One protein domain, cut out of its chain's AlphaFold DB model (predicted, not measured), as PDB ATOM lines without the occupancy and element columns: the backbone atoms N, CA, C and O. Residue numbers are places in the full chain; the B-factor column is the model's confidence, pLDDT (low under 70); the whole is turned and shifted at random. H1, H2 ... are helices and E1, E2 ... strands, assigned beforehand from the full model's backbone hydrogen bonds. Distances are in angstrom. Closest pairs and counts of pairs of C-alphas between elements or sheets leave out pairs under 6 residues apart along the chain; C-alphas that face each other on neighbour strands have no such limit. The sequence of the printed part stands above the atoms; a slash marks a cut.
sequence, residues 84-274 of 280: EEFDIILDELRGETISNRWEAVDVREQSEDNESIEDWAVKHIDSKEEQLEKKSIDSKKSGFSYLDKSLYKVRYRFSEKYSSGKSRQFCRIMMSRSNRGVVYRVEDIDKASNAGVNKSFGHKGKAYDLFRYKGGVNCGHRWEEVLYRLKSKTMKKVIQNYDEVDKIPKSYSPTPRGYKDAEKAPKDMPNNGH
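What this domain is: This is residues 84 to 274 of the 280 residues of an uncharacterized protein of Winogradskyella sp (UniProt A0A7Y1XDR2). A long, strongly twisted ribbon of three strands, E1, E4 and E3, runs through the middle, with H2 over one face near one end and H3 over the opposite face near the other. H1 packs on H4, whose first residues graze the sheet, while the short pair E2 and E5 sits beyond the H2 end and residues 240 to 247 stick out. The 191 printed residues hold H1, E1, H2, E2, E3, H3, H4, H5, E4, E5 and H6 in that order; the sheet E1 - E4 - E3 is antiparallel. The class is mixed, helices and strands, with under half of the residues, 82, in named elements. The whole is compact, with a radius of gyration of the C-alphas of 17.6 A and spans of 55 by 37 by 30 A.

Where its parts are: Find C-alpha 221 at (200.113, 198.209, 200.181); from there E4, residues 221 to 230, runs 28.7 A to C-alpha 230 at (174.465, 210.819, 197.406). Beside it are E3, residues 152 to 160, 25.2 A, and E1, residues 102 to 109, 20.3 A, which bends by 57 degrees at residue 105. The helices are H1, 84 to 92, starting at (210.870, 206.977, 185.807), H2, 117 to 124, H3, 169 to 179, 15.3 A, H4, 186 to 198, 18.8 A, H5, 210 to 213, and H6, 270 to 273. The short strands are E2, 125 to 127, and E5, 234 to 236.

How they stand to each other: Start at inner strand E4: toward its antiparallel neighbour E1, N 105 and O 227 are within hydrogen-bond range at 2.9 A, and toward its antiparallel neighbour E3, N 226 and O 155 are within hydrogen-bond range at 2.7 A. H2 is on the sheet at a height of 8.7 A, and H3 is on the opposite face at 8.6 A. Look at Phe 158 of E3 and Ser 178 of H3, whose C-alphas, the closest of the two, are 6.0 A apart. H1 and H4 touch at Glu 92 and Ala 192, C-alphas 5.3 A apart, at a steep tilt of 40 degrees, opposite ways. H1 and H3 only just touch, with 3 pairs of C-alphas within 8 A, the closest Phe 86 and Phe 170 at 6.2 A. H4 touches H5 with residues 189 to 193 alone, closest at the C-alphas of Ser 193 and Leu 210, 5.3 A. H5 and H6 are close but not clearly touching, with the C-alphas of Tyr 213 and Gly 273 6.9 A apart. E2 and E5 are antiparallel, N 235 and O 126 being 2.8 A apart. Each O i to N i+4 pair is within hydrogen-bond range in H1, H2 and H3, and 7 of 9 in H4; H5 and H6 are too short for such a pair.

The domain as a whole: The C-alphas farthest apart, those of Glu 130 and Lys 204, are 55.9 A apart. The printed part has no cut. The links E2 to E3, H4 to H5 and E5 to H6 are long. Mean pLDDT of the printed part is 70.3; look for low values at residues 128 to 150, 194 to 208 and 238 to 263, among them.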
ATOM      1  N   GLU A  84     211.289 206.266 187.027       74.44
ATOM      2  CA  GLU A  84     210.870 206.977 185.807       74.44
ATOM      3  C   GLU A  84     209.615 206.352 185.169       74.44
ATOM      4  O   GLU A  84     208.693 207.063 184.766       74.44
ATOM      5  N   GLU A  85     209.532 205.018 185.118       73.50
ATOM      6  CA  GLU A  85     208.333 204.319 184.635       73.50
ATOM      7  C   GLU A  85     207.135 204.535 185.576       73.50
ATOM      8  O   GLU A  85     205.998 204.698 185.123       73.50
ATOM      9  N   PHE A  86     207.374 204.583 186.890       77.38
ATOM     10  CA  PHE A  86     206.326 204.902 187.856       77.38
ATOM     11  C   PHE A  86     205.827 206.343 187.741       77.38
ATOM     12  O   PHE A  86     204.636 206.575 187.958       77.38
ATOM     13  N   ASP A  87     206.679 207.298 187.376       80.31
ATOM     14  CA  ASP A  87     206.262 208.685 187.164       80.31
ATOM     15  C   ASP A  87     205.272 208.799 185.987       80.31
ATOM     16  O   ASP A  87     204.258 209.492 186.101       80.31
ATOM     17  N   ILE A  88     205.461 208.021 184.912       75.69
ATOM     18  CA  ILE A  88     204.500 207.933 183.792       75.69
ATOM     19  C   ILE A  88     203.143 207.397 184.275       75.69
ATOM     20  O   ILE A  88     202.092 207.952 183.941       75.69
ATOM     21  N   ILE A  89     203.149 206.337 185.092       77.88
ATOM     22  CA  ILE A  89     201.922 205.780 185.683       77.88
ATOM     23  C   ILE A  89     201.239 206.821 186.580       77.88
ATOM     24  O   ILE A  89     200.018 206.967 186.545       77.88
ATOM     25  N   LEU A  90     202.003 207.576 187.374       84.50
ATOM     26  CA  LEU A  90     201.474 208.595 188.284       84.50
ATOM     27  C   LEU A  90     200.830 209.785 187.567       84.50
ATOM     28  O   LEU A  90     199.890 210.370 188.127       84.50
ATOM     29  N   ASP A  91     201.327 210.137 186.382       81.81
ATOM     30  CA  ASP A  91     200.800 211.210 185.534       81.81
ATOM     31  C   ASP A  91     199.451 210.859 184.902       81.81
ATOM     32  O   ASP A  91     198.575 211.727 184.771       81.81
ATOM     33  N   GLU A  92     199.269 209.587 184.549       81.00
ATOM     34  CA  GLU A  92     198.020 209.053 183.999       81.00
ATOM     35  C   GLU A  92     197.021 208.724 185.121       81.00
ATOM     36  O   GLU A  92     195.819 208.957 184.981       81.00
ATOM     37  N   LEU A  93     197.509 208.300 186.292       85.75
ATOM     38  CA  LEU A  93     196.700 208.003 187.472       85.75
ATOM     39  C   LEU A  93     196.455 209.241 188.345       85.75
ATOM     40  O   LEU A  93     196.824 209.284 189.519       85.75
ATOM     41  N   ARG A  94     195.826 210.282 187.800       84.31
ATOM     42  CA  ARG A  94     195.614 211.541 188.546       84.31
ATOM     43  C   ARG A  94     194.679 211.385 189.750       84.31
ATOM     44  O   ARG A  94     194.907 212.014 190.784       84.31
ATOM     45  N   GLY A  95     193.678 210.515 189.624       86.00
ATOM     46  CA  GLY A  95     192.607 210.349 190.607       86.00
ATOM     47  C   GLY A  95     191.696 211.572 190.711       86.00
ATOM     48  O   GLY A  95     191.868 212.574 190.016       86.00
ATOM     49  N   GLU A  96     190.712 211.488 191.596       88.38
ATOM     50  CA  GLU A  96     189.768 212.566 191.870       88.38
ATOM     51  C   GLU A  96     189.514 212.728 193.369       88.38
ATOM     52  O   GLU A  96     189.617 211.785 194.153       88.38
ATOM     53  N   THR A  97     189.161 213.943 193.779       91.38
ATOM     54  CA  THR A  97     188.592 214.195 195.106       91.38
ATOM     55  C   THR A  97     187.076 214.177 195.013       91.38
ATOM     56  O   THR A  97     186.490 214.795 194.120       91.38
ATOM     57  N   ILE A  98     186.425 213.531 195.971       87.81
ATOM     58  CA  ILE A  98     184.971 213.414 195.975       87.81
ATOM     59  C   ILE A  98     184.316 214.706 196.479       87.81
ATOM     60  O   ILE A  98     184.641 215.222 197.546       87.81
ATOM     61  N   SER A  99     183.362 215.240 195.706       89.25
ATOM     62  CA  SER A  99     182.633 216.459 196.081       89.25
ATOM     63  C   SER A  99     181.821 216.260 197.364       89.25
ATOM     64  O   SER A  99     181.252 215.187 197.563       89.25
ATOM     65  N   ASN A 100     181.605 217.331 198.130       89.56
ATOM     66  CA  ASN A 100     180.830 217.333 199.380       89.56
ATOM     67  C   ASN A 100     179.388 216.780 199.289       89.56
ATOM     68  O   ASN A 100     178.797 216.472 200.327       89.56
ATOM     69  N   ARG A 101     178.824 216.657 198.079       87.00
ATOM     70  CA  ARG A 101     177.513 216.041 197.803       87.00
ATOM     71  C   ARG A 101     177.481 214.541 198.094       87.00
ATOM     72  O   ARG A 101     176.402 213.994 198.312       87.00
ATOM     73  N   TRP A 102     178.642 213.898 198.086       89.75
ATOM     74  CA  TRP A 102     178.808 212.477 198.353       89.75
ATOM     75  C   TRP A 102     179.385 212.258 199.754       89.75
ATOM     76  O   TRP A 102     180.051 213.131 200.315       89.75
ATOM     77  N   GLU A 103     179.101 211.099 200.335       91.12
ATOM     78  CA  GLU A 103     179.588 210.689 201.653       91.12
ATOM     79  C   GLU A 103     180.050 209.240 201.606       91.12
ATOM     80  O   GLU A 103     179.296 208.401 201.115       91.12
ATOM     81  N   ALA A 104     181.247 208.949 202.118       91.12
ATOM     82  CA  ALA A 104     181.693 207.574 202.294       91.12
ATOM     83  C   ALA A 104     180.845 206.909 203.387       91.12
ATOM     84  O   ALA A 104     180.744 207.426 204.501       91.12
ATOM     85  N   VAL A 105     180.208 205.788 203.061       88.38
ATOM     86  CA  VAL A 105     179.347 205.050 203.998       88.38
ATOM     87  C   VAL A 105     180.010 203.805 204.543       88.38
ATOM     88  O   VAL A 105     179.725 203.451 205.690       88.38
ATOM     89  N   ASP A 106     180.878 203.198 203.739       90.75
ATOM     90  CA  ASP A 106     181.587 201.974 204.059       90.75
ATOM     91  C   ASP A 106     182.883 201.853 203.248       90.75
ATOM     92  O   ASP A 106     183.037 202.483 202.194       90.75
ATOM     93  N   VAL A 107     183.818 201.067 203.774       88.50
ATOM     94  CA  VAL A 107     185.096 200.743 203.142       88.50
ATOM     95  C   VAL A 107     185.352 199.265 203.363       88.50
ATOM     96  O   VAL A 107     185.312 198.808 204.504       88.50
ATOM     97  N   ARG A 108     185.679 198.546 202.293       84.44
ATOM     98  CA  ARG A 108     186.056 197.137 202.378       84.44
ATOM     99  C   ARG A 108     187.345 196.869 201.626       84.44
ATOM    100  O   ARG A 108     187.735 197.609 200.720       84.44
ATOM    101  N   GLU A 109     188.017 195.799 202.020       79.50
ATOM    102  CA  GLU A 109     189.104 195.256 201.217       79.50
ATOM    103  C   GLU A 109     188.505 194.688 199.933       79.50
ATOM    104  O   GLU A 109     187.417 194.106 199.945       79.50
ATOM    105  N   GLN A 110     189.171 194.915 198.807       70.69
ATOM    106  CA  GLN A 110     188.747 194.298 197.558       70.69
ATOM    107  C   GLN A 110     188.997 192.786 197.677       70.69
ATOM    108  O   GLN A 110     190.096 192.410 198.057       70.69
ATOM    109  N   SER A 111     188.003 191.949 197.377       65.94
ATOM    110  CA  SER A 111     188.118 190.485 197.327       65.94
ATOM    111  C   SER A 111     187.160 189.908 196.278       65.94
ATOM    112  O   SER A 111     186.129 190.510 195.975       65.94
ATOM    113  N   GLU A 112     187.470 188.734 195.721       61.16
ATOM    114  CA  GLU A 112     186.567 188.020 194.798       61.16
ATOM    115  C   GLU A 112     185.346 187.418 195.498       61.16
ATOM    116  O   GLU A 112     184.295 187.238 194.877       61.16
ATOM    117  N   ASP A 113     185.490 187.125 196.791       68.19
ATOM    118  CA  ASP A 113     184.422 186.591 197.636       68.19
ATOM    119  C   ASP A 113     183.494 187.696 198.154       68.19
ATOM    120  O   ASP A 113     182.480 187.413 198.800       68.19
ATOM    121  N   ASN A 114     183.814 188.960 197.853       69.38
ATOM    122  CA  ASN A 114     182.946 190.072 198.182       69.38
ATOM    123  C   ASN A 114     181.578 189.892 197.523       69.38
ATOM    124  O   ASN A 114     181.436 189.473 196.370       69.38
ATOM    125  N   GLU A 115     180.551 190.298 198.258       71.88
ATOM    126  CA  GLU A 115     179.232 190.476 197.678       71.88
ATOM    127  C   GLU A 115     179.253 191.513 196.548       71.88
ATOM    128  O   GLU A 115     180.145 192.377 196.472       71.88
ATOM    129  N   SER A 116     178.230 191.449 195.696       75.25
ATOM    130  CA  SER A 116     178.086 192.386 194.590       75.25
ATOM    131  C   SER A 116     178.026 193.832 195.089       75.25
ATOM    132  O   SER A 116     177.635 194.120 196.223       75.25
ATOM    133  N   ILE A 117     178.424 194.767 194.229       74.62
ATOM    134  CA  ILE A 117     178.405 196.194 194.554       74.62
ATOM    135  C   ILE A 117     176.980 196.671 194.859       74.62
ATOM    136  O   ILE A 117     176.777 197.507 195.738       74.62
ATOM    137  N   GLU A 118     175.988 196.124 194.161       69.38
ATOM    138  CA  GLU A 118     174.576 196.388 194.400       69.38
ATOM    139  C   GLU A 118     174.120 195.904 195.783       69.38
ATOM    140  O   GLU A 118     173.480 196.681 196.495       69.38
ATOM    141  N   ASP A 119     174.476 194.682 196.192       72.81
ATOM    142  CA  ASP A 119     174.120 194.150 197.518       72.81
ATOM    143  C   ASP A 119     174.775 194.975 198.629       72.81
ATOM    144  O   ASP A 119     174.117 195.399 199.585       72.81
ATOM    145  N   TRP A 120     176.056 195.302 198.442       81.31
ATOM    146  CA  TRP A 120     176.797 196.174 199.343       81.31
ATOM    147  C   TRP A 120     176.135 197.555 199.454       81.31
ATOM    148  O   TRP A 120     175.909 198.072 200.549       81.31
ATOM    149  N   ALA A 121     175.720 198.149 198.334       76.75
ATOM    150  CA  ALA A 121     175.026 199.430 198.346       76.75
ATOM    151  C   ALA A 121     173.681 199.366 199.088       76.75
ATOM    152  O   ALA A 121     173.407 200.239 199.912       76.75
ATOM    153  N   VAL A 122     172.867 198.334 198.849       75.88
ATOM    154  CA  VAL A 122     171.557 198.142 199.502       75.88
ATOM    155  C   VAL A 122     171.695 197.913 201.013       75.88
ATOM    156  O   VAL A 122     170.841 198.347 201.794       75.88
ATOM    157  N   LYS A 123     172.779 197.269 201.454       77.62
ATOM    158  CA  LYS A 123     173.070 197.074 202.882       77.62
ATOM    159  C   LYS A 123     173.427 198.368 203.606       77.62
ATOM    160  O   LYS A 123     173.081 198.519 204.774       77.62
ATOM    161  N   HIS A 124     174.092 199.306 202.937       80.00
ATOM    162  CA  HIS A 124     174.632 200.507 203.585       80.00
ATOM    163  C   HIS A 124     173.847 201.797 203.291       80.00
ATOM    164  O   HIS A 124     174.055 202.812 203.972       80.00
ATOM    165  N   ILE A 125     172.951 201.793 202.300       80.81
ATOM    166  CA  ILE A 125     172.293 202.996 201.781       80.81
ATOM    167  C   ILE A 125     170.785 202.769 201.652       80.81
ATOM    168  O   ILE A 125     170.344 201.906 200.902       80.81
ATOM    169  N   ASP A 126     170.000 203.637 202.292       78.06
ATOM    170  CA  ASP A 126     168.554 203.723 202.069       78.06
ATOM    171  C   ASP A 126     168.230 204.919 201.160       78.06
ATOM    172  O   ASP A 126     168.825 205.999 201.289       78.06
ATOM    173  N   SER A 127     167.277 204.763 200.238       73.38
ATOM    174  CA  SER A 127     166.754 205.882 199.450       73.38
ATOM    175  C   SER A 127     165.737 206.689 200.260       73.38
ATOM    176  O   SER A 127     164.920 206.145 200.994       73.38
ATOM    177  N   LYS A 128     165.776 208.019 200.125       69.50
ATOM    178  CA  LYS A 128     164.773 208.930 200.714       69.50
ATOM    179  C   LYS A 128     163.473 208.991 199.903       69.50
ATOM    180  O   LYS A 128     162.485 209.536 200.375       69.50
ATOM    181  N   GLU A 129     163.506 208.476 198.679       59.62
ATOM    182  CA  GLU A 129     162.383 208.356 197.751       59.62
ATOM    183  C   GLU A 129     162.111 206.850 197.576       59.62
ATOM    184  O   GLU A 129     163.054 206.059 197.543       59.62
ATOM    185  N   GLU A 130     160.843 206.449 197.538       50.03
ATOM    186  CA  GLU A 130     160.348 205.128 197.969       50.03
ATOM    187  C   GLU A 130     160.826 203.892 197.180       50.03
ATOM    188  O   GLU A 130     160.474 202.783 197.558       50.03
ATOM    189  N   GLN A 131     161.663 204.014 196.144       50.94
ATOM    190  CA  GLN A 131     162.326 202.872 195.501       50.94
ATOM    191  C   GLN A 131     163.702 203.277 194.948       50.94
ATOM    192  O   GLN A 131     163.842 204.316 194.301       50.94
ATOM    193  N   LEU A 132     164.719 202.430 195.155       48.59
ATOM    194  CA  LEU A 132     166.025 202.457 194.470       48.59
ATOM    195  C   LEU A 132     165.839 202.115 192.971       48.59
ATOM    196  O   LEU A 132     166.441 201.189 192.431       48.59
ATOM    197  N   GLU A 133     164.964 202.830 192.262       45.12
ATOM    198  CA  GLU A 133     164.764 202.629 190.833       45.12
ATOM    199  C   GLU A 133     165.970 203.169 190.062       45.12
ATOM    200  O   GLU A 133     166.137 204.375 189.874       45.12
ATOM    201  N   LYS A 134     166.822 202.220 189.652       45.22
ATOM    202  CA  LYS A 134     167.554 202.065 188.377       45.22
ATOM    203  C   LYS A 134     167.553 203.247 187.388       45.22
ATOM    204  O   LYS A 134     167.347 203.057 186.193       45.22
ATOM    205  N   LYS A 135     167.842 204.466 187.825       37.84
ATOM    206  CA  LYS A 135     168.172 205.568 186.915       37.84
ATOM    207  C   LYS A 135     169.687 205.670 186.847       37.84
ATOM    208  O   LYS A 135     170.345 205.892 187.863       37.84
ATOM    209  N   SER A 136     170.255 205.414 185.675       38.22
ATOM    210  CA  SER A 136     171.659 205.693 185.382       38.22
ATOM    211  C   SER A 136     171.919 207.190 185.579       38.22
ATOM    212  O   SER A 136     171.085 208.029 185.232       38.22
ATOM    213  N   ILE A 137     173.058 207.548 186.178       39.19
ATOM    214  CA  ILE A 137     173.543 208.928 186.070       39.19
ATOM    215  C   ILE A 137     174.104 209.046 184.666       39.19
ATOM    216  O   ILE A 137     175.062 208.348 184.341       39.19
ATOM    217  N   ASP A 138     173.567 209.962 183.867       36.06
ATOM    218  CA  ASP A 138     174.322 210.494 182.741       36.06
ATOM    219  C   ASP A 138     175.592 211.137 183.305       36.06
ATOM    220  O   ASP A 138     175.569 212.248 183.846       36.06
ATOM    221  N   SER A 139     176.717 210.419 183.237       37.53
ATOM    222  CA  SER A 139     178.028 210.944 183.602       37.53
ATOM    223  C   SER A 139     178.441 211.982 182.557       37.53
ATOM    224  O   SER A 139     179.242 211.727 181.662       37.53
ATOM    225  N   LYS A 140     177.875 213.185 182.626       42.59
ATOM    226  CA  LYS A 140     178.343 214.314 181.821       42.59
ATOM    227  C   LYS A 140     179.003 215.354 182.713       42.59
ATOM    228  O   LYS A 140     178.390 216.334 183.123       42.59
ATOM    229  N   LYS A 141     180.284 215.074 183.003       42.28
ATOM    230  CA  LYS A 141     181.426 216.020 182.989       42.28
ATOM    231  C   LYS A 141     182.770 215.341 183.320       42.28
ATOM    232  O   LYS A 141     183.801 215.854 182.908       42.28
ATOM    233  N   SER A 142     182.755 214.187 183.986       44.22
ATOM    234  CA  SER A 142     183.872 213.232 184.096       44.22
ATOM    235  C   SER A 142     183.451 211.947 183.378       44.22
ATOM    236  O   SER A 142     182.257 211.656 183.369       44.22
ATOM    237  N   GLY A 143     184.369 211.229 182.731       45.84
ATOM    238  CA  GLY A 143     184.053 210.111 181.828       45.84
ATOM    239  C   GLY A 143     183.162 208.998 182.406       45.84
ATOM    240  O   GLY A 143     182.851 208.964 183.595       45.84
ATOM    241  N   PHE A 144     182.774 208.070 181.532       38.94
ATOM    242  CA  PHE A 144     181.951 206.902 181.859       38.94
ATOM    243  C   PHE A 144     182.545 206.070 183.016       38.94
ATOM    244  O   PHE A 144     183.769 206.007 183.156       38.94
ATOM    245  N   SER A 145     181.686 205.485 183.859       47.81
ATOM    246  CA  SER A 145     182.060 204.651 185.014       47.81
ATOM    247  C   SER A 145     181.027 203.541 185.202       47.81
ATOM    248  O   SER A 145     179.860 203.834 185.468       47.81
ATOM    249  N   TYR A 146     181.446 202.280 185.115       51.25
ATOM    250  CA  TYR A 146     180.542 201.123 185.208       51.25
ATOM    251  C   TYR A 146     179.957 200.943 186.622       51.25
ATOM    252  O   TYR A 146     178.821 200.487 186.786       51.25
ATOM    253  N   LEU A 147     180.723 201.360 187.637       53.84
ATOM    254  CA  LEU A 147     180.390 201.261 189.063       53.84
ATOM    255  C   LEU A 147     179.586 202.454 189.621       53.84
ATOM    256  O   LEU A 147     179.283 202.492 190.814       53.84
ATOM    257  N   ASP A 148     179.247 203.441 188.786       55.84
ATOM    258  CA  ASP A 148     178.482 204.619 189.211       55.84
ATOM    259  C   ASP A 148     176.987 204.433 188.913       55.84
ATOM    260  O   ASP A 148     176.583 204.262 187.762       55.84
ATOM    261  N   LYS A 149     176.137 204.536 189.943       67.94
ATOM    262  CA  LYS A 149     174.665 204.580 189.815       67.94
ATOM    263  C   LYS A 149     174.111 205.917 190.330       67.94
ATOM    264  O   LYS A 149     174.840 206.716 190.910       67.94
ATOM    265  N   SER A 150     172.806 206.182 190.148       65.44
ATOM    266  CA  SER A 150     172.136 207.433 190.596       65.44
ATOM    267  C   SER A 150     172.370 207.817 192.042       65.44
ATOM    268  O   SER A 150     172.449 209.008 192.355       65.44
ATOM    269  N   LEU A 151     172.457 206.822 192.916       73.38
ATOM    270  CA  LEU A 151     172.415 207.024 194.356       73.38
ATOM    271  C   LEU A 151     173.732 206.679 195.050       73.38
ATOM    272  O   LEU A 151     173.947 207.140 196.175       73.38
ATOM    273  N   TYR A 152     174.624 205.947 194.380       80.38
ATOM    274  CA  TYR A 152     175.906 205.535 194.935       80.38
ATOM    275  C   TYR A 152     177.013 205.454 193.880       80.38
ATOM    276  O   TYR A 152     176.752 205.363 192.680       80.38
ATOM    277  N   LYS A 153     178.259 205.488 194.350       84.94
ATOM    278  CA  LYS A 153     179.472 205.325 193.541       84.94
ATOM    279  C   LYS A 153     180.496 204.494 194.296       84.94
ATOM    280  O   LYS A 153     180.586 204.628 195.516       84.94
ATOM    281  N   VAL A 154     181.308 203.723 193.578       85.31
ATOM    282  CA  VAL A 154     182.443 202.992 194.162       85.31
ATOM    283  C   VAL A 154     183.755 203.534 193.630       85.31
ATOM    284  O   VAL A 154     183.899 203.833 192.442       85.31
ATOM    285  N   ARG A 155     184.713 203.719 194.531       92.06
ATOM    286  CA  ARG A 155     186.064 204.173 194.207       92.06
ATOM    287  C   ARG A 155     187.093 203.323 194.914       92.06
ATOM    288  O   ARG A 155     186.798 202.707 195.925       92.06
ATOM    289  N   TYR A 156     188.312 203.383 194.414       92.00
ATOM    290  CA  TYR A 156     189.453 202.688 194.971       92.00
ATOM    291  C   TYR A 156     190.352 203.675 195.701       92.00
ATOM    292  O   TYR A 156     190.600 204.787 195.224       92.00
ATOM    293  N   ARG A 157     190.843 203.273 196.868       92.81
ATOM    294  CA  ARG A 157     191.819 204.021 197.659       92.81
ATOM    295  C   ARG A 157     193.048 203.155 197.893       92.81
ATOM    296  O   ARG A 157     192.925 201.964 198.156       92.81
ATOM    297  N   PHE A 158     194.225 203.766 197.814       92.94
ATOM    298  CA  PHE A 158     195.474 203.093 198.136       92.94
ATOM    299  C   PHE A 158     195.669 203.081 199.656       92.94
ATOM    300  O   PHE A 158     195.529 204.117 200.309       92.94
ATOM    301  N   SER A 159     195.959 201.914 200.221       91.75
ATOM    302  CA  SER A 159     196.027 201.706 201.669       91.75
ATOM    303  C   SER A 159     197.274 200.919 202.058       91.75
ATOM    304  O   SER A 159     197.742 200.046 201.325       91.75
ATOM    305  N   GLU A 160     197.824 201.218 203.230       90.69
ATOM    306  CA  GLU A 160     198.961 200.496 203.795       90.69
ATOM    307  C   GLU A 160     198.450 199.312 204.626       90.69
ATOM    308  O   GLU A 160     197.625 199.472 205.524       90.69
ATOM    309  N   LYS A 161     198.918 198.099 204.307       87.31
ATOM    310  CA  LYS A 161     198.674 196.891 205.114       87.31
ATOM    311  C   LYS A 161     199.831 196.645 206.073       87.31
ATOM    312  O   LYS A 161     199.622 196.397 207.255       87.31
ATOM    313  N   TYR A 162     201.054 196.763 205.561       84.88
ATOM    314  CA  TYR A 162     202.275 196.624 206.343       84.88
ATOM    315  C   TYR A 162     203.132 197.864 206.208       84.88
ATOM    316  O   TYR A 162     203.684 198.130 205.135       84.88
ATOM    317  N   SER A 163     203.303 198.559 207.329       81.44
ATOM    318  CA  SER A 163     204.193 199.704 207.374       81.44
ATOM    319  C   SER A 163     205.648 199.291 207.221       81.44
ATOM    320  O   SER A 163     206.086 198.241 207.702       81.44
ATOM    321  N   SER A 164     206.412 200.112 206.509       77.12
ATOM    322  CA  SER A 164     207.847 199.913 206.357       77.12
ATOM    323  C   SER A 164     208.578 201.244 206.431       77.12
ATOM    324  O   SER A 164     208.142 202.236 205.855       77.12
ATOM    325  N   GLY A 165     209.742 201.262 207.084       72.31
ATOM    326  CA  GLY A 165     210.596 202.455 207.127       72.31
ATOM    327  C   GLY A 165     211.223 202.827 205.775       72.31
ATOM    328  O   GLY A 165     211.893 203.850 205.678       72.31
ATOM    329  N   LYS A 166     211.036 202.002 204.735       77.44
ATOM    330  CA  LYS A 166     211.605 202.175 203.392       77.44
ATOM    331  C   LYS A 166     210.537 201.916 202.324       77.44
ATOM    332  O   LYS A 166     210.529 200.868 201.684       77.44
ATOM    333  N   SER A 167     209.639 202.881 202.137       83.25
ATOM    334  CA  SER A 167     208.643 202.860 201.057       83.25
ATOM    335  C   SER A 167     209.181 203.542 199.797       83.25
ATOM    336  O   SER A 167     209.794 204.607 199.877       83.25
ATOM    337  N   ARG A 168     208.920 202.938 198.631       83.00
ATOM    338  CA  ARG A 168     209.284 203.471 197.304       83.00
ATOM    339  C   ARG A 168     208.613 204.824 197.042       83.00
ATOM    340  O   ARG A 168     207.572 205.120 197.641       83.00
ATOM    341  N   GLN A 169     209.172 205.619 196.125       86.69
ATOM    342  CA  GLN A 169     208.625 206.929 195.753       86.69
ATOM    343  C   GLN A 169     207.161 206.822 195.317       86.69
ATOM    344  O   GLN A 169     206.314 207.528 195.867       86.69
ATOM    345  N   PHE A 170     206.853 205.871 194.430       87.69
ATOM    346  CA  PHE A 170     205.490 205.587 193.985       87.69
ATOM    347  C   PHE A 170     204.515 205.391 195.157       87.69
ATOM    348  O   PHE A 170     203.538 206.127 195.300       87.69
ATOM    349  N   CYS A 171     204.817 204.448 196.055       89.00
ATOM    350  CA  CYS A 171     203.963 204.133 197.199       89.00
ATOM    351  C   CYS A 171     203.766 205.340 198.123       89.00
ATOM    352  O   CYS A 171     202.656 205.593 198.583       89.00
ATOM    353  N   ARG A 172     204.829 206.118 198.372       90.81
ATOM    354  CA  ARG A 172     204.755 207.350 199.174       90.81
ATOM    355  C   ARG A 172     203.817 208.381 198.547       90.81
ATOM    356  O   ARG A 172     203.030 209.000 199.263       90.81
ATOM    357  N   ILE A 173     203.891 208.567 197.230       91.81
ATOM    358  CA  ILE A 173     203.025 209.499 196.499       91.81
ATOM    359  C   ILE A 173     201.571 209.027 196.554       91.81
ATOM    360  O   ILE A 173     200.690 209.832 196.857       91.81
ATOM    361  N   MET A 174     201.318 207.735 196.338       93.31
ATOM    362  CA  MET A 174     199.974 207.159 196.417       93.31
ATOM    363  C   MET A 174     199.378 207.284 197.822       93.31
ATOM    364  O   MET A 174     198.267 207.791 197.964       93.31
ATOM    365  N   MET A 175     200.140 206.963 198.872       94.06
ATOM    366  CA  MET A 175     199.710 207.174 200.260       94.06
ATOM    367  C   MET A 175     199.445 208.656 200.561       94.06
ATOM    368  O   MET A 175     198.438 208.997 201.178       94.06
ATOM    369  N   SER A 176     200.287 209.572 200.069       94.00
ATOM    370  CA  SER A 176     200.055 211.019 200.196       94.00
ATOM    371  C   SER A 176     198.785 211.484 199.468       94.00
ATOM    372  O   SER A 176     198.064 212.356 199.958       94.00
ATOM    373  N   ARG A 177     198.483 210.924 198.290       95.06
ATOM    374  CA  ARG A 177     197.232 211.170 197.554       95.06
ATOM    375  C   ARG A 177     196.030 210.658 198.355       95.06
ATOM    376  O   ARG A 177     195.104 211.431 198.593       95.06
ATOM    377  N   SER A 178     196.081 209.432 198.869       93.75
ATOM    378  CA  SER A 178     195.005 208.862 199.689       93.75
ATOM    379  C   SER A 178     194.778 209.627 200.998       93.75
ATOM    380  O   SER A 178     193.629 209.899 201.340       93.75
ATOM    381  N   ASN A 179     195.837 210.110 201.657       92.25
ATOM    382  CA  ASN A 179     195.733 210.974 202.845       92.25
ATOM    383  C   ASN A 179     195.064 212.329 202.556       92.25
ATOM    384  O   ASN A 179     194.479 212.935 203.450       92.25
ATOM    385  N   ARG A 180     195.121 212.807 201.307       93.25
ATOM    386  CA  ARG A 180     194.412 214.015 200.844       93.25
ATOM    387  C   ARG A 180     192.991 213.724 200.347       93.25
ATOM    388  O   ARG A 180     192.338 214.626 199.831       93.25
ATOM    389  N   GLY A 181     192.517 212.485 200.479       91.69
ATOM    390  CA  GLY A 181     191.193 212.070 200.018       91.69
ATOM    391  C   GLY A 181     191.093 211.860 198.507       91.69
ATOM    392  O   GLY A 181     189.987 211.886 197.969       91.69
ATOM    393  N   VAL A 182     192.222 211.673 197.813       94.81
ATOM    394  CA  VAL A 182     192.215 211.272 196.401       94.81
ATOM    395  C   VAL A 182     191.831 209.801 196.307       94.81
ATOM    396  O   VAL A 182     192.412 208.945 196.981       94.81
ATOM    397  N   VAL A 183     190.865 209.527 195.441       94.19
ATOM    398  CA  VAL A 183     190.371 208.192 195.119       94.19
ATOM    399  C   VAL A 183     190.328 208.000 193.608       94.19
ATOM    400  O   VAL A 183     190.416 208.959 192.842       94.19
ATOM    401  N   TYR A 184     190.208 206.755 193.174       92.00
ATOM    402  CA  TYR A 184     190.384 206.380 191.778       92.00
ATOM    403  C   TYR A 184     189.188 205.588 191.278       92.00
ATOM    404  O   TYR A 184     188.557 204.844 192.033       92.00
ATOM    405  N   ARG A 185     188.865 205.749 189.999       85.19
ATOM    406  CA  ARG A 185     187.952 204.834 189.322       85.19
ATOM    407  C   ARG A 185     188.730 203.604 188.877       85.19
ATOM    408  O   ARG A 185     189.937 203.685 188.647       85.19
ATOM    409  N   VAL A 186     188.035 202.483 188.753       80.38
ATOM    410  CA  VAL A 186     188.652 201.229 188.312       80.38
ATOM    411  C   VAL A 186     189.234 201.376 186.903       80.38
ATOM    412  O   VAL A 186     190.352 200.946 186.643       80.38
ATOM    413  N   GLU A 187     188.533 202.116 186.045       74.81
ATOM    414  CA  GLU A 187     188.915 202.401 184.664       74.81
ATOM    415  C   GLU A 187     190.164 203.291 184.580       74.81
ATOM    416  O   GLU A 187     190.955 203.162 183.651       74.81
ATOM    417  N   ASP A 188     190.374 204.187 185.553       79.00
ATOM    418  CA  ASP A 188     191.572 205.034 185.594       79.00
ATOM    419  C   ASP A 188     192.807 204.237 186.034       79.00
ATOM    420  O   ASP A 188     193.905 204.487 185.540       79.00
ATOM    421  N   ILE A 189     192.632 203.273 186.944       81.56
ATOM    422  CA  ILE A 189     193.703 202.360 187.367       81.56
ATOM    423  C   ILE A 189     194.075 201.418 186.222       81.56
ATOM    424  O   ILE A 189     195.261 201.229 185.952       81.56
ATOM    425  N   ASP A 190     193.082 200.874 185.524       73.38
ATOM    426  CA  ASP A 190     193.293 200.014 184.359       73.38
ATOM    427  C   ASP A 190     193.994 200.779 183.223       73.38
ATOM    428  O   ASP A 190     195.059 200.384 182.747       73.38
ATOM    429  N   LYS A 191     193.503 201.980 182.894       73.88
ATOM    430  CA  LYS A 191     194.153 202.858 181.915       73.88
ATOM    431  C   LYS A 191     195.592 203.201 182.307       73.88
ATOM    432  O   LYS A 191     196.466 203.188 181.444       73.88
ATOM    433  N   ALA A 192     195.857 203.524 183.574       75.25
ATOM    434  CA  ALA A 192     197.208 203.837 184.036       75.25
ATOM    435  C   ALA A 192     198.137 202.614 183.995       75.25
ATOM    436  O   ALA A 192     199.307 202.755 183.637       75.25
ATOM    437  N   SER A 193     197.603 201.422 184.290       70.81
ATOM    438  CA  SER A 193     198.313 200.145 184.125       70.81
ATOM    439  C   SER A 193     198.754 199.960 182.671       70.81
ATOM    440  O   SER A 193     199.916 199.655 182.415       70.81
ATOM    441  N   ASN A 194     197.868 200.272 181.721       63.78
ATOM    442  CA  ASN A 194     198.127 200.177 180.282       63.78
ATOM    443  C   ASN A 194     199.020 201.312 179.739       63.78
ATOM    444  O   ASN A 194     199.771 201.127 178.782       63.78
ATOM    445  N   ALA A 195     198.990 202.500 180.342       60.81
ATOM    446  CA  ALA A 195     199.775 203.643 179.877       60.81
ATOM    447  C   ALA A 195     201.272 203.534 180.209       60.81
ATOM    448  O   ALA A 195     202.097 203.976 179.407       60.81
ATOM    449  N   GLY A 196     201.632 202.879 181.323       53.03
ATOM    450  CA  GLY A 196     203.026 202.523 181.633       53.03
ATOM    451  C   GLY A 196     203.667 201.594 180.588       53.03
ATOM    452  O   GLY A 196     204.886 201.503 180.494       53.03
ATOM    453  N   VAL A 197     202.844 200.952 179.755       48.66
ATOM    454  CA  VAL A 197     203.249 200.035 178.678       48.66
ATOM    455  C   VAL A 197     203.503 200.775 177.361       48.66
ATOM    456  O   VAL A 197     204.339 200.353 176.568       48.66
ATOM    457  N   ASN A 198     202.802 201.891 177.124       41.66
ATOM    458  CA  ASN A 198     202.630 202.468 175.783       41.66
ATOM    459  C   ASN A 198     203.494 203.717 175.501       41.66
ATOM    460  O   ASN A 198     203.512 204.231 174.385       41.66
ATOM    461  N   LYS A 199     204.240 204.221 176.494       42.66
ATOM    462  CA  LYS A 199     205.205 205.324 176.329       42.66
ATOM    463  C   LYS A 199     206.635 204.819 176.556       42.66
ATOM    464  O   LYS A 199     207.225 204.992 177.612       42.66
ATOM    465  N   SER A 200     207.184 204.178 175.526       39.75
ATOM    466  CA  SER A 200     208.629 204.100 175.238       39.75
ATOM    467  C   SER A 200     209.562 203.305 176.168       39.75
ATOM    468  O   SER A 200     210.710 203.121 175.771       39.75
ATOM    469  N   PHE A 201     209.132 202.799 177.330       38.62
ATOM    470  CA  PHE A 201     210.068 202.176 178.286       38.62
ATOM    471  C   PHE A 201     209.588 200.943 179.049       38.62
ATOM    472  O   PHE A 201     210.385 200.414 179.809       38.62
ATOM    473  N   GLY A 202     208.374 200.425 178.840       38.28
ATOM    474  CA  GLY A 202     207.878 199.316 179.662       38.28
ATOM    475  C   GLY A 202     208.807 198.102 179.614       38.28
ATOM    476  O   GLY A 202     208.916 197.481 178.565       38.28
ATOM    477  N   HIS A 203     209.498 197.777 180.709       43.12
ATOM    478  CA  HIS A 203     210.201 196.511 180.993       43.12
ATOM    479  C   HIS A 203     210.324 195.490 179.843       43.12
ATOM    480  O   HIS A 203     209.683 194.437 179.855       43.12
ATOM    481  N   LYS A 204     211.184 195.750 178.847       50.34
ATOM    482  CA  LYS A 204     211.396 194.850 177.687       50.34
ATOM    483  C   LYS A 204     210.095 194.530 176.905       50.34
ATOM    484  O   LYS A 204     209.920 193.401 176.451       50.34
ATOM    485  N   GLY A 205     209.196 195.507 176.764       50.50
ATOM    486  CA  GLY A 205     207.927 195.436 176.029       50.50
ATOM    487  C   GLY A 205     206.767 194.780 176.787       50.50
ATOM    488  O   GLY A 205     206.000 194.043 176.171       50.50
ATOM    489  N   LYS A 206     206.672 194.947 178.116       51.03
ATOM    490  CA  LYS A 206     205.793 194.121 178.967       51.03
ATOM    491  C   LYS A 206     204.848 194.952 179.841       51.03
ATOM    492  O   LYS A 206     205.285 195.912 180.469       51.03
ATOM    493  N   ALA A 207     203.566 194.576 179.895       54.62
ATOM    494  CA  ALA A 207     202.552 195.323 180.630       54.62
ATOM    495  C   ALA A 207     202.693 195.198 182.151       54.62
ATOM    496  O   ALA A 207     202.779 194.084 182.676       54.62
ATOM    497  N   TYR A 208     202.637 196.323 182.872       64.62
ATOM    498  CA  TYR A 208     202.586 196.348 184.336       64.62
ATOM    499  C   TYR A 208     201.142 196.404 184.831       64.62
ATOM    500  O   TYR A 208     200.304 197.085 184.255       64.62
ATOM    501  N   ASP A 209     200.814 195.623 185.855       71.38
ATOM    502  CA  ASP A 209     199.466 195.556 186.418       71.38
ATOM    503  C   ASP A 209     199.456 196.253 187.772       71.38
ATOM    504  O   ASP A 209     200.020 195.745 188.749       71.38
ATOM    505  N   LEU A 210     198.818 197.420 187.836       75.75
ATOM    506  CA  LEU A 210     198.819 198.211 189.054       75.75
ATOM    507  C   LEU A 210     197.901 197.641 190.146       75.75
ATOM    508  O   LEU A 210     198.174 197.819 191.338       75.75
ATOM    509  N   PHE A 211     196.836 196.936 189.774       75.69
ATOM    510  CA  PHE A 211     195.958 196.262 190.730       75.69
ATOM    511  C   PHE A 211     196.652 195.054 191.357       75.69
ATOM    512  O   PHE A 211     196.617 194.877 192.579       75.69
ATOM    513  N   ARG A 212     197.367 194.276 190.543       71.12
ATOM    514  CA  ARG A 212     198.111 193.096 190.986       71.12
ATOM    515  C   ARG A 212     199.345 193.460 191.792       71.12
ATOM    516  O   ARG A 212     199.492 193.041 192.941       71.12
ATOM    517  N   TYR A 213     200.223 194.275 191.217       71.75
ATOM    518  CA  TYR A 213     201.565 194.486 191.749       71.75
ATOM    519  C   TYR A 213     201.725 195.798 192.521       71.75
ATOM    520  O   TYR A 213     202.702 195.931 193.252       71.75
ATOM    521  N   LYS A 214     200.768 196.735 192.465       86.62
ATOM    522  CA  LYS A 214     200.777 198.008 193.217       86.62
ATOM    523  C   LYS A 214     202.081 198.798 193.033       86.62
ATOM    524  O   LYS A 214     202.249 199.545 192.088       86.62
ATOM    525  N   GLY A 215     202.989 198.674 194.000       76.94
ATOM    526  CA  GLY A 215     204.290 199.341 194.005       76.94
ATOM    527  C   GLY A 215     205.442 198.430 193.606       76.94
ATOM    528  O   GLY A 215     206.591 198.822 193.764       76.94
ATOM    529  N   GLY A 216     205.143 197.214 193.152       73.62
ATOM    530  CA  GLY A 216     206.081 196.164 192.793       73.62
ATOM    531  C   GLY A 216     206.267 195.123 193.891       73.62
ATOM    532  O   GLY A 216     205.501 195.018 194.855       73.62
ATOM    533  N   VAL A 217     207.316 194.336 193.724       71.75
ATOM    534  CA  VAL A 217     207.675 193.222 194.593       71.75
ATOM    535  C   VAL A 217     207.848 193.684 196.042       71.75
ATOM    536  O   VAL A 217     208.354 194.779 196.311       71.75
ATOM    537  N   ASN A 218     207.454 192.848 197.007       71.25
ATOM    538  CA  ASN A 218     207.534 193.159 198.435       71.25
ATOM    539  C   ASN A 218     206.795 194.455 198.827       71.25
ATOM    540  O   ASN A 218     207.082 195.041 199.872       71.25
ATOM    541  N   CYS A 219     205.847 194.943 198.027       82.75
ATOM    542  CA  CYS A 219     205.025 196.075 198.432       82.75
ATOM    543  C   CYS A 219     204.067 195.658 199.565       82.75
ATOM    544  O   CYS A 219     203.455 194.594 199.525       82.75
ATOM    545  N   GLY A 220     203.958 196.499 200.599       84.44
ATOM    546  CA  GLY A 220     203.072 196.299 201.753       84.44
ATOM    547  C   GLY A 220     201.705 196.979 201.624       84.44
ATOM    548  O   GLY A 220     201.025 197.141 202.633       84.44
ATOM    549  N   HIS A 221     201.329 197.429 200.425       90.00
ATOM    550  CA  HIS A 221     200.113 198.209 200.181       90.00
ATOM    551  C   HIS A 221     199.057 197.396 199.425       90.00
ATOM    552  O   HIS A 221     199.393 196.459 198.697       90.00
ATOM    553  N   ARG A 222     197.793 197.790 199.584       88.19
ATOM    554  CA  ARG A 222     196.618 197.190 198.942       88.19
ATOM    555  C   ARG A 222     195.649 198.255 198.441       88.19
ATOM    556  O   ARG A 222     195.768 199.428 198.799       88.19
ATOM    557  N   TRP A 223     194.693 197.825 197.629       89.12
ATOM    558  CA  TRP A 223     193.567 198.649 197.212       89.12
ATOM    559  C   TRP A 223     192.344 198.348 198.082       89.12
ATOM    560  O   TRP A 223     192.023 197.191 198.337       89.12
ATOM    561  N   GLU A 224     191.666 199.396 198.535       90.25
ATOM    562  CA  GLU A 224     190.390 199.309 199.249       90.25
ATOM    563  C   GLU A 224     189.273 199.886 198.385       90.25
ATOM    564  O   GLU A 224     189.456 200.928 197.745       90.25
ATOM    565  N   GLU A 225     188.111 199.243 198.407       90.19
ATOM    566  CA  GLU A 225     186.887 199.761 197.811       90.19
ATOM    567  C   GLU A 225     186.199 200.695 198.806       90.19
ATOM    568  O   GLU A 225     186.015 200.368 199.978       90.19
ATOM    569  N   VAL A 226     185.785 201.868 198.338       92.06
ATOM    570  CA  VAL A 226     185.077 202.875 199.125       92.06
ATOM    571  C   VAL A 226     183.716 203.125 198.493       92.06
ATOM    572  O   VAL A 226     183.634 203.591 197.350       92.06
ATOM    573  N   LEU A 227     182.653 202.856 199.251       90.31
ATOM    574  CA  LEU A 227     181.278 203.109 198.842       90.31
ATOM    575  C   LEU A 227     180.865 204.520 199.244       90.31
ATOM    576  O   LEU A 227     180.902 204.892 200.419       90.31
ATOM    577  N   TYR A 228     180.406 205.292 198.266       89.56
ATOM    578  CA  TYR A 228     179.872 206.631 198.465       89.56
ATOM    579  C   TYR A 228     178.374 206.675 198.198       89.56
ATOM    580  O   TYR A 228     177.919 206.152 197.186       89.56
ATOM    581  N   ARG A 229     177.620 207.398 199.033       88.19
ATOM    582  CA  ARG A 229     176.192 207.700 198.824       88.19
ATOM    583  C   ARG A 229     175.957 209.163 198.455       88.19
ATOM    584  O   ARG A 229     176.691 210.045 198.907       88.19
ATOM    585  N   LEU A 230     174.892 209.449 197.706       83.50
ATOM    586  CA  LEU A 230     174.465 210.819 197.406       83.50
ATOM    587  C   LEU A 230     173.633 211.399 198.561       83.50
ATOM    588  O   LEU A 230     172.475 211.016 198.746       83.50
ATOM    589  N   LYS A 231     174.174 212.365 199.314       85.69
ATOM    590  CA  LYS A 231     173.562 212.881 200.561       85.69
ATOM    591  C   LYS A 231     172.134 213.405 200.395       85.69
ATOM    592  O   LYS A 231     171.298 213.230 201.287       85.69
ATOM    593  N   SER A 232     171.848 214.062 199.270       83.00
ATOM    594  CA  SER A 232     170.547 214.692 199.025       83.00
ATOM    595  C   SER A 232     169.413 213.675 198.909       83.00
ATOM    596  O   SER A 232     168.325 213.945 199.404       83.00
ATOM    597  N   LYS A 233     169.682 212.499 198.329       76.94
ATOM    598  CA  LYS A 233     168.662 211.495 197.977       76.94
ATOM    599  C   LYS A 233     168.698 210.221 198.810       76.94
ATOM    600  O   LYS A 233     167.830 209.371 198.663       76.94
ATOM    601  N   THR A 234     169.696 210.075 199.671       80.62
ATOM    602  CA  THR A 234     169.897 208.851 200.449       80.62
ATOM    603  C   THR A 234     170.061 209.153 201.930       80.62
ATOM    604  O   THR A 234     170.278 210.308 202.324       80.62
ATOM    605  N   MET A 235     170.002 208.111 202.748       80.81
ATOM    606  CA  MET A 235     170.435 208.083 204.142       80.81
ATOM    607  C   MET A 235     171.412 206.926 204.334       80.81
ATOM    608  O   MET A 235     171.384 205.951 203.585       80.81
ATOM    609  N   LYS A 236     172.319 207.060 205.305       80.88
ATOM    610  CA  LYS A 236     173.143 205.928 205.724       80.88
ATOM    611  C   LYS A 236     172.236 204.976 206.498       80.88
ATOM    612  O   LYS A 236     171.567 205.426 207.428       80.88
ATOM    613  N   LYS A 237     172.231 203.700 206.131       78.44
ATOM    614  CA  LYS A 237     171.507 202.688 206.892       78.44
ATOM    615  C   LYS A 237     172.205 202.505 208.237       78.44
ATOM    616  O   LYS A 237     173.424 202.323 208.294       78.44
ATOM    617  N   VAL A 238     171.458 202.623 209.331       61.06
ATOM    618  CA  VAL A 238     171.986 202.319 210.664       61.06
ATOM    619  C   VAL A 238     171.957 200.803 210.789       61.06
ATOM    620  O   VAL A 238     170.892 200.218 210.952       61.06
ATOM    621  N   ILE A 239     173.118 200.167 210.653       53.84
ATOM    622  CA  ILE A 239     173.244 198.714 210.775       53.84
ATOM    623  C   ILE A 239     173.123 198.367 212.264       53.84
ATOM    624  O   ILE A 239     174.115 198.279 212.983       53.84
ATOM    625  N   GLN A 240     171.891 198.253 212.758       38.41
ATOM    626  CA  GLN A 240     171.602 197.475 213.957       38.41
ATOM    627  C   GLN A 240     171.293 196.062 213.477       38.41
ATOM    628  O   GLN A 240     170.350 195.891 212.711       38.41
ATOM    629  N   ASN A 241     172.165 195.121 213.860       42.25
ATOM    630  CA  ASN A 241     172.094 193.667 213.668       42.25
ATOM    631  C   ASN A 241     170.826 193.174 212.963       42.25
ATOM    632  O   ASN A 241     169.767 193.249 213.578       42.25
ATOM    633  N   TYR A 242     170.928 192.599 211.759       35.47
ATOM    634  CA  TYR A 242     169.871 191.698 211.300       35.47
ATOM    635  C   TYR A 242     170.328 190.637 210.296       35.47
ATOM    636  O   TYR A 242     171.285 190.830 209.545       35.47
ATOM    637  N   ASP A 243     169.580 189.538 210.382       32.12
ATOM    638  CA  ASP A 243     169.686 188.215 209.778       32.12
ATOM    639  C   ASP A 243     169.980 188.176 208.268       32.12
ATOM    640  O   ASP A 243     169.534 189.019 207.485       32.12
ATOM    641  N   GLU A 244     170.728 187.139 207.882       28.58
ATOM    642  CA  GLU A 244     171.078 186.786 206.506       28.58
ATOM    643  C   GLU A 244     169.817 186.550 205.661       28.58
ATOM    644  O   GLU A 244     168.962 185.734 206.002       28.58
ATOM    645  N   VAL A 245     169.703 187.260 204.536       30.23
ATOM    646  CA  VAL A 245     168.651 187.039 203.535       30.23
ATOM    647  C   VAL A 245     169.129 186.095 202.434       30.23
ATOM    648  O   VAL A 245     170.271 186.166 201.975       30.23
ATOM    649  N   ASP A 246     168.220 185.223 201.999       30.98
ATOM    650  CA  ASP A 246     168.445 184.196 200.985       30.98
ATOM    651  C   ASP A 246     168.790 184.788 199.602       30.98
ATOM    652  O   ASP A 246     167.984 185.465 198.967       30.98
ATOM    653  N   LYS A 247     170.022 184.493 199.163       37.00
ATOM    654  CA  LYS A 247     170.604 184.541 197.802       37.00
ATOM    655  C   LYS A 247     169.883 185.416 196.758       37.00
ATOM    656  O   LYS A 247     168.942 184.984 196.094       37.00
ATOM    657  N   ILE A 248     170.473 186.584 196.498       34.00
ATOM    658  CA  ILE A 248     170.166 187.495 195.383       34.00
ATOM    659  C   ILE A 248     171.215 187.286 194.264       34.00
ATOM    660  O   ILE A 248     172.387 187.050 194.567       34.00
ATOM    661  N   PRO A 249     170.834 187.291 192.970       35.00
ATOM    662  CA  PRO A 249     171.756 186.995 191.870       35.00
ATOM    663  C   PRO A 249     172.837 188.070 191.700       35.00
ATOM    664  O   PRO A 249     172.539 189.263 191.684       35.00
ATOM    665  N   LYS A 250     174.088 187.623 191.503       37.66
ATOM    666  CA  LYS A 250     175.261 188.479 191.276       37.66
ATOM    667  C   LYS A 250     175.020 189.434 190.099       37.66
ATOM    668  O   LYS A 250     174.789 188.998 188.971       37.66
ATOM    669  N   SER A 251     175.096 190.733 190.357       37.44
ATOM    670  CA  SER A 251     175.143 191.791 189.347       37.44
ATOM    671  C   SER A 251     176.570 192.025 188.833       37.44
ATOM    672  O   SER A 251     177.563 191.684 189.479       37.44
ATOM    673  N   TYR A 252     176.661 192.603 187.632       40.19
ATOM    674  CA  TYR A 252     177.911 192.890 186.926       40.19
ATOM    675  C   TYR A 252     178.831 193.826 187.728       40.19
ATOM    676  O   TYR A 252     178.491 194.986 187.962       40.19
ATOM    677  N   SER A 253     180.014 193.326 188.093       52.28
ATOM    678  CA  SER A 253     181.110 194.085 188.705       52.28
ATOM    679  C   SER A 253     182.324 194.021 187.764       52.28
ATOM    680  O   SER A 253     182.780 192.914 187.482       52.28
ATOM    681  N   PRO A 254     182.836 195.148 187.234       49.53
ATOM    682  CA  PRO A 254     184.002 195.150 186.351       49.53
ATOM    683  C   PRO A 254     185.225 194.546 187.047       49.53
ATOM    684  O   PRO A 254     185.576 194.975 188.147       49.53
ATOM    685  N   THR A 255     185.892 193.597 186.393       59.03
ATOM    686  CA  THR A 255     187.119 192.951 186.881       59.03
ATOM    687  C   THR A 255     188.309 193.414 186.033       59.03
ATOM    688  O   THR A 255     188.594 192.784 185.016       59.03
ATOM    689  N   PRO A 256     188.969 194.536 186.379       52.25
ATOM    690  CA  PRO A 256     190.183 194.995 185.696       52.25
ATOM    691  C   PRO A 256     191.310 193.961 185.802       52.25
ATOM    692  O   PRO A 256     191.242 193.032 186.619       52.25
ATOM    693  N   ARG A 257     192.390 194.162 185.036       54.16
ATOM    694  CA  ARG A 257     193.591 193.323 185.139       54.16
ATOM    695  C   ARG A 257     194.041 193.206 186.594       54.16
ATOM    696  O   ARG A 257     194.021 194.197 187.322       54.16
ATOM    697  N   GLY A 258     194.347 191.993 187.058       54.97
ATOM    698  CA  GLY A 258     194.882 191.801 188.411       54.97
ATOM    699  C   GLY A 258     193.889 191.970 189.554       54.97
ATOM    700  O   GLY A 258     194.305 191.917 190.714       54.97
ATOM    701  N   TYR A 259     192.594 192.135 189.258       58.56
ATOM    702  CA  TYR A 259     191.529 192.308 190.250       58.56
ATOM    703  C   TYR A 259     191.570 191.251 191.362       58.56
ATOM    704  O   TYR A 259     191.412 191.589 192.527       58.56
ATOM    705  N   LYS A 260     191.880 189.988 191.039       63.47
ATOM    706  CA  LYS A 260     191.973 188.888 192.024       63.47
ATOM    707  C   LYS A 260     193.063 189.081 193.077       63.47
ATOM    708  O   LYS A 260     192.983 188.556 194.183       63.47
ATOM    709  N   ASP A 261     194.124 189.783 192.700       62.38
ATOM    710  CA  ASP A 261     195.319 189.944 193.514       62.38
ATOM    711  C   ASP A 261     195.324 191.287 194.257       62.38
ATOM    712  O   ASP A 261     196.216 191.522 195.074       62.38
ATOM    713  N   ALA A 262     194.350 192.174 194.016       61.56
ATOM    714  CA  ALA A 262     194.304 193.512 194.604       61.56
ATOM    715  C   ALA A 262     194.145 193.508 196.139       61.56
ATOM    716  O   ALA A 262     194.737 194.376 196.794       61.56
ATOM    717  N   GLU A 263     193.480 192.490 196.698       66.75
ATOM    718  CA  GLU A 263     193.380 192.194 198.140       66.75
ATOM    719  C   GLU A 263     194.751 192.016 198.812       66.75
ATOM    720  O   GLU A 263     195.031 192.503 199.914       66.75
ATOM    721  N   LYS A 264     195.638 191.282 198.135       72.62
ATOM    722  CA  LYS A 264     196.896 190.812 198.707       72.62
ATOM    723  C   LYS A 264     197.955 191.872 198.489       72.62
ATOM    724  O   LYS A 264     198.261 192.244 197.356       72.62
ATOM    725  N   ALA A 265     198.562 192.346 199.572       75.38
ATOM    726  CA  ALA A 265     199.804 193.091 199.438       75.38
ATOM    727  C   ALA A 265     200.808 192.187 198.702       75.38
ATOM    728  O   ALA A 265     200.857 191.002 199.024       75.38
ATOM    729  N   PRO A 266     201.620 192.684 197.753       75.50
ATOM    730  CA  PRO A 266     202.593 191.837 197.067       75.50
ATOM    731  C   PRO A 266     203.473 191.006 198.013       75.50
ATOM    732  O   PRO A 266     203.772 189.866 197.694       75.50
ATOM    733  N   LYS A 267     203.782 191.489 199.227       79.44
ATOM    734  CA  LYS A 267     204.436 190.676 200.280       79.44
ATOM    735  C   LYS A 267     203.706 189.374 200.650       79.44
ATOM    736  O   LYS A 267     204.369 188.408 200.993       79.44
ATOM    737  N   ASP A 268     202.377 189.357 200.594       77.12
ATOM    738  CA  ASP A 268     201.528 188.195 200.894       77.12
ATOM    739  C   ASP A 268     201.269 187.319 199.649       77.12
ATOM    740  O   ASP A 268     200.626 186.272 199.745       77.12
ATOM    741  N   MET A 269     201.714 187.745 198.460       72.75
ATOM    742  CA  MET A 269     201.582 186.966 197.226       72.75
ATOM    743  C   MET A 269     202.676 185.888 197.142       72.75
ATOM    744  O   MET A 269     203.738 186.042 197.753       72.75
ATOM    745  N   PRO A 270     202.480 184.806 196.358       68.19
ATOM    746  CA  PRO A 270     203.529 183.819 196.107       68.19
ATOM    747  C   PRO A 270     204.850 184.477 195.697       68.19
ATOM    748  O   PRO A 270     204.861 185.443 194.935       68.19
ATOM    749  N   ASN A 271     205.959 183.962 196.234       64.88
ATOM    750  CA  ASN A 271     207.293 184.549 196.095       64.88
ATOM    751  C   ASN A 271     207.334 186.053 196.429       64.88
ATOM    752  O   ASN A 271     208.043 186.792 195.768       64.88
ATOM    753  N   ASN A 272     206.570 186.548 197.403       67.06
ATOM    754  CA  ASN A 272     206.508 187.969 197.781       67.06
ATOM    755  C   ASN A 272     206.203 188.932 196.613       67.06
ATOM    756  O   ASN A 272     206.721 190.056 196.545       67.06
ATOM    757  N   GLY A 273     205.379 188.475 195.667       60.28
ATOM    758  CA  GLY A 273     205.023 189.233 194.468       60.28
ATOM    759  C   GLY A 273     206.094 189.167 193.381       60.28
ATOM    760  O   GLY A 273     205.939 189.798 192.338       60.28
ATOM    761  N   HIS A 274     207.165 188.399 193.597       57.72
ATOM    762  CA  HIS A 274     208.042 187.969 192.523       57.72
ATOM    763  C   HIS A 274     207.330 186.925 191.645       57.72
ATOM    764  O   HIS A 274     206.434 186.196 192.065       57.72
TER     765      HIS A 274